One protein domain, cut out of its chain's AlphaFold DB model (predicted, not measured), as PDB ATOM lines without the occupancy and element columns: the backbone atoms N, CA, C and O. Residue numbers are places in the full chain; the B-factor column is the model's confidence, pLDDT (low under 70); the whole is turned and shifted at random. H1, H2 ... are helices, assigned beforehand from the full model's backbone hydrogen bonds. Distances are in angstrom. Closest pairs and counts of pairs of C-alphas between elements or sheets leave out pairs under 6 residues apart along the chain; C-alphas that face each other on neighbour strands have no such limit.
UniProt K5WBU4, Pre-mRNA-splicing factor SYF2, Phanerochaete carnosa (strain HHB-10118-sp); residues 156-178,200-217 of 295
ATOM      1  N   PRO A 156     -31.058  33.922  12.680       91.81
ATOM      2  CA  PRO A 156     -30.991  32.629  13.347       91.81
ATOM      3  C   PRO A 156     -32.038  31.665  12.779       91.81
ATOM      4  O   PRO A 156     -33.164  32.058  12.473       91.81
ATOM      5  N   ASP A 157     -31.672  30.389  12.669       90.88
ATOM      6  CA  ASP A 157     -32.611  29.318  12.342       90.88
ATOM      7  C   ASP A 157     -33.370  28.899  13.608       90.88
ATOM      8  O   ASP A 157     -32.896  28.099  14.419       90.88
ATOM      9  N   LEU A 158     -34.556  29.484  13.786       90.44
ATOM     10  CA  LEU A 158     -35.414  29.220  14.939       90.44
ATOM     11  C   LEU A 158     -35.937  27.780  14.962       90.44
ATOM     12  O   LEU A 158     -36.185  27.251  16.039       90.44
ATOM     13  N   ALA A 159     -36.090  27.124  13.808       91.06
ATOM     14  CA  ALA A 159     -36.612  25.763  13.756       91.06
ATOM     15  C   ALA A 159     -35.580  24.760  14.285       91.06
ATOM     16  O   ALA A 159     -35.913  23.915  15.117       91.06
ATOM     17  N   ALA A 160     -34.323  24.875  13.846       89.19
ATOM     18  CA  ALA A 160     -33.232  24.058  14.373       89.19
ATOM     19  C   ALA A 160     -33.006  24.309  15.873       89.19
ATOM     20  O   ALA A 160     -32.879  23.355  16.642       89.19
ATOM     21  N   TYR A 161     -33.036  25.577  16.296       91.19
ATOM     22  CA  TYR A 161     -32.917  25.948  17.707       91.19
ATOM     23  C   TYR A 161     -34.057  25.372  18.559       91.19
ATOM     24  O   TYR A 161     -33.807  24.772  19.603       91.19
ATOM     25  N   ASN A 162     -35.307  25.483  18.099       92.12
ATOM     26  CA  ASN A 162     -36.463  24.960  18.825       92.12
ATOM     27  C   ASN A 162     -36.410  23.436  18.969       92.12
ATOM     28  O   ASN A 162     -36.693  22.942  20.053       92.12
ATOM     29  N   LYS A 163     -35.969  22.693  17.945       89.62
ATOM     30  CA  LYS A 163     -35.767  21.234  18.045       89.62
ATOM     31  C   LYS A 163     -34.748  20.866  19.128       89.62
ATOM     32  O   LYS A 163     -34.982  19.956  19.915       89.62
ATOM     33  N   GLN A 164     -33.626  21.585  19.194       88.12
ATOM     34  CA  GLN A 164     -32.618  21.377  20.242       88.12
ATOM     35  C   GLN A 164     -33.177  21.723  21.629       88.12
ATOM     36  O   GLN A 164     -32.943  20.999  22.597       88.12
ATOM     37  N   ARG A 165     -33.970  22.798  21.716       90.31
ATOM     38  CA  ARG A 165     -34.632  23.238  22.945       90.31
ATOM     39  C   ARG A 165     -35.701  22.257  23.437       90.31
ATOM     40  O   ARG A 165     -35.788  22.033  24.639       90.31
ATOM     41  N   GLU A 166     -36.481  21.660  22.540       88.06
ATOM     42  CA  GLU A 166     -37.468  20.620  22.865       88.06
ATOM     43  C   GLU A 166     -36.789  19.405  23.512       88.06
ATOM     44  O   GLU A 166     -37.204  18.978  24.586       88.06
ATOM     45  N   ILE A 167     -35.688  18.916  22.926       87.94
ATOM     46  CA  ILE A 167     -34.916  17.777  23.457       87.94
ATOM     47  C   ILE A 167     -34.344  18.097  24.845       87.94
ATOM     48  O   ILE A 167     -34.449  17.280  25.759       87.94
ATOM     49  N   ALA A 168     -33.763  19.287  25.008       87.75
ATOM     50  CA  ALA A 168     -33.201  19.747  26.275       87.75
ATOM     51  C   ALA A 168     -34.254  19.845  27.389       87.75
ATOM     52  O   ALA A 168     -33.987  19.483  28.530       87.75
ATOM     53  N   LEU A 169     -35.460  20.312  27.063       85.50
ATOM     54  CA  LEU A 169     -36.560  20.426  28.021       85.50
ATOM     55  C   LEU A 169     -37.368  19.122  28.174       85.50
ATOM     56  O   LEU A 169     -38.309  19.083  28.960       85.50
ATOM     57  N   GLY A 170     -37.024  18.063  27.433       82.25
ATOM     58  CA  GLY A 170     -37.751  16.792  27.448       82.25
ATOM     59  C   GLY A 170     -39.160  16.864  26.848       82.25
ATOM     60  O   GLY A 170     -39.986  15.998  27.129       82.25
ATOM     61  N   LEU A 171     -39.446  17.886  26.036       84.81
ATOM     62  CA  LEU A 171     -40.727  18.055  25.349       84.81
ATOM     63  C   LEU A 171     -40.807  17.149  24.115       84.81
ATOM     64  O   LEU A 171     -39.800  16.802  23.495       84.81
ATOM     65  N   ALA A 172     -42.033  16.792  23.728       83.00
ATOM     66  CA  ALA A 172     -42.269  16.057  22.491       83.00
ATOM     67  C   ALA A 172     -41.821  16.885  21.262       83.00
ATOM     68  O   ALA A 172     -41.964  18.116  21.262       83.00
ATOM     69  N   PRO A 173     -41.301  16.231  20.207       84.56
ATOM     70  CA  PRO A 173     -40.838  16.919  19.008       84.56
ATOM     71  C   PRO A 173     -41.987  17.672  18.325       84.56
ATOM     72  O   PRO A 173     -43.070  17.126  18.120       84.56
ATOM     73  N   GLY A 174     -41.745  18.925  17.945       80.56
ATOM     74  CA  GLY A 174     -42.705  19.781  17.243       80.56
ATOM     75  C   GLY A 174     -43.605  20.639  18.140       80.56
ATOM     76  O   GLY A 174     -44.400  21.419  17.613       80.56
ATOM     77  N   THR A 175     -43.472  20.541  19.463       82.00
ATOM     78  CA  THR A 175     -44.243  21.336  20.438       82.00
ATOM     79  C   THR A 175     -43.938  22.838  20.373       82.00
ATOM     80  O   THR A 175     -44.856  23.651  20.431       82.00
ATOM     81  N   LEU A 176     -42.676  23.230  20.186       77.19
ATOM     82  CA  LEU A 176     -42.240  24.621  20.006       77.19
ATOM     83  C   LEU A 176     -42.207  25.027  18.528       77.19
ATOM     84  O   LEU A 176     -42.398  26.200  18.205       77.19
ATOM     85  N   ALA A 177     -41.975  24.087  17.609       70.25
ATOM     86  CA  ALA A 177     -41.913  24.391  16.176       70.25
ATOM     87  C   ALA A 177     -43.274  24.804  15.564       70.25
ATOM     88  O   ALA A 177     -43.300  25.486  14.539       70.25
ATOM     89  N   LYS A 178     -44.405  24.434  16.185       60.22
ATOM     90  CA  LYS A 178     -45.769  24.732  15.697       60.22
ATOM     91  C   LYS A 178     -46.313  26.107  16.130       60.22
ATOM     92  O   LYS A 178     -47.417  26.468  15.737       60.22
ATOM     93  N   PRO A 200     -35.567  17.745  33.598       63.16
ATOM     94  CA  PRO A 200     -35.301  16.631  32.706       63.16
ATOM     95  C   PRO A 200     -35.240  15.323  33.511       63.16
ATOM     96  O   PRO A 200     -34.437  15.167  34.443       63.16
ATOM     97  N   THR A 201     -36.162  14.410  33.200       70.31
ATOM     98  CA  THR A 201     -36.416  13.206  34.000       70.31
ATOM     99  C   THR A 201     -35.434  12.096  33.651       70.31
ATOM    100  O   THR A 201     -35.048  11.323  34.526       70.31
ATOM    101  N   SER A 202     -34.955  12.056  32.403       83.69
ATOM    102  CA  SER A 202     -33.919  11.116  31.974       83.69
ATOM    103  C   SER A 202     -32.511  11.716  32.063       83.69
ATOM    104  O   SER A 202     -32.300  12.917  31.881       83.69
ATOM    105  N   VAL A 203     -31.509  10.862  32.307       83.88
ATOM    106  CA  VAL A 203     -30.083  11.254  32.305       83.88
ATOM    107  C   VAL A 203     -29.695  11.892  30.968       83.88
ATOM    108  O   VAL A 203     -28.990  12.895  30.937       83.88
ATOM    109  N   GLN A 204     -30.220  11.363  29.861       82.81
ATOM    110  CA  GLN A 204     -29.968  11.897  28.525       82.81
ATOM    111  C   GLN A 204     -30.570  13.296  28.331       82.81
ATOM    112  O   GLN A 204     -29.923  14.154  27.738       82.81
ATOM    113  N   GLN A 205     -31.767  13.555  28.866       82.38
ATOM    114  CA  GLN A 205     -32.358  14.895  28.849       82.38
ATOM    115  C   GLN A 205     -31.572  15.867  29.734       82.38
ATOM    116  O   GLN A 205     -31.394  17.013  29.343       82.38
ATOM    117  N   ARG A 206     -31.046  15.425  30.889       82.31
ATOM    118  CA  ARG A 206     -30.193  16.263  31.756       82.31
ATOM    119  C   ARG A 206     -28.921  16.690  31.039       82.31
ATOM    120  O   ARG A 206     -28.613  17.874  31.019       82.31
ATOM    121  N   LEU A 207     -28.243  15.747  30.384       84.56
ATOM    122  CA  LEU A 207     -27.060  16.037  29.572       84.56
ATOM    123  C   LEU A 207     -27.398  16.933  28.372       84.56
ATOM    124  O   LEU A 207     -26.631  17.830  28.043       84.56
ATOM    125  N   ALA A 208     -28.554  16.735  27.730       85.00
ATOM    126  CA  ALA A 208     -29.012  17.612  26.653       85.00
ATOM    127  C   ALA A 208     -29.332  19.034  27.152       85.00
ATOM    128  O   ALA A 208     -28.991  20.005  26.478       85.00
ATOM    129  N   ALA A 209     -29.931  19.166  28.338       86.19
ATOM    130  CA  ALA A 209     -30.204  20.443  28.992       86.19
ATOM    131  C   ALA A 209     -28.916  21.171  29.380       86.19
ATOM    132  O   ALA A 209     -28.764  22.345  29.053       86.19
ATOM    133  N   GLU A 210     -27.972  20.464  30.001       87.25
ATOM    134  CA  GLU A 210     -26.642  20.980  30.337       87.25
ATOM    135  C   GLU A 210     -25.848  21.345  29.076       87.25
ATOM    136  O   GLU A 210     -25.096  22.312  29.070       87.25
ATOM    137  N   SER A 211     -26.053  20.617  27.974       87.75
ATOM    138  CA  SER A 211     -25.446  20.930  26.682       87.75
ATOM    139  C   SER A 211     -26.021  22.195  26.033       87.75
ATOM    140  O   SER A 211     -25.268  22.967  25.444       87.75
ATOM    141  N   LEU A 212     -27.334  22.428  26.142       88.56
ATOM    142  CA  LEU A 212     -27.997  23.603  25.564       88.56
ATOM    143  C   LEU A 212     -27.789  24.868  26.413       88.56
ATOM    144  O   LEU A 212     -27.536  25.943  25.874       88.56
ATOM    145  N   TYR A 213     -27.898  24.740  27.735       89.19
ATOM    146  CA  TYR A 213     -27.745  25.826  28.701       89.19
ATOM    147  C   TYR A 213     -26.409  25.694  29.435       89.19
ATOM    148  O   TYR A 213     -26.364  25.496  30.649       89.19
ATOM    149  N   ARG A 214     -25.311  25.781  28.674       88.62
ATOM    150  CA  ARG A 214     -23.952  25.709  29.223       88.62
ATOM    151  C   ARG A 214     -23.671  26.903  30.134       88.62
ATOM    152  O   ARG A 214     -23.826  28.048  29.715       88.62
ATOM    153  N   ASP A 215     -23.200  26.624  31.342       88.06
ATOM    154  CA  ASP A 215     -22.641  27.614  32.267       88.06
ATOM    155  C   ASP A 215     -21.100  27.582  32.238       88.06
ATOM    156  O   ASP A 215     -20.495  26.638  31.718       88.06
ATOM    157  N   ALA A 216     -20.453  28.593  32.821       89.81
ATOM    158  CA  ALA A 216     -18.999  28.739  32.889       89.81
ATOM    159  C   ALA A 216     -18.273  27.522  33.500       89.81
ATOM    160  O   ALA A 216     -17.111  27.289  33.182       89.81
ATOM    161  N   ASN A 217     -18.960  26.740  34.341       87.62
ATOM    162  CA  ASN A 217     -18.416  25.549  35.006       87.62
ATOM    163  C   ASN A 217     -18.751  24.223  34.297       87.62
ATOM    164  O   ASN A 217     -18.411  23.157  34.808       87.62
TER     165      ASN A 217
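Overview. This is residues 156 to 178 and 200 to 217 of the 295 residues of the protein "Pre-mRNA-splicing factor SYF2" of Phanerochaete carnosa (strain HHB-10118-sp) (UniProt K5WBU4). Two short helices, H1 and H2, lean together as a slanted pair, the last part of H1 packing on H2, and residues 170 to 178 fold back beside H1. The flat outline spans 32 by 24 by 9 A. The printed part has 41 residues with two named helices, H1 then H2, and no named strand: all helix, only just compact, close to loose, with a radius of gyration of the C-alphas of 10.5 A.

Arrangement. Start from H1, residues 158 to 169; its residues 164 to 169 alone touch H2, residues 203 to 212. Their closest C-alphas are those of Ala 168 and Ala 209, 4.1 A apart. The helices run opposite ways at a steep tilt of 41 degrees. In both H1 and H2, every O i to N i+4 pair is within hydrogen-bond range.

Along the chain. Find C-alpha 158 at (-35.414, 29.220, 14.939); H1 runs 15.8 A from there to C-alpha 169. H2 runs 14.2 A from C-alpha 203 to C-alpha 212 at (-27.997, 23.603, 25.564).

Size, cuts and confidence. The C-alphas farthest apart, of Lys 178 and Asn 217, are 33.5 A apart. The link across the cut, H1 to H2, lacks residues 179 to 199; C-alphas 178 and 200 are 21.6 A apart. Look there for pLDDT under 70: residues 178 and 200.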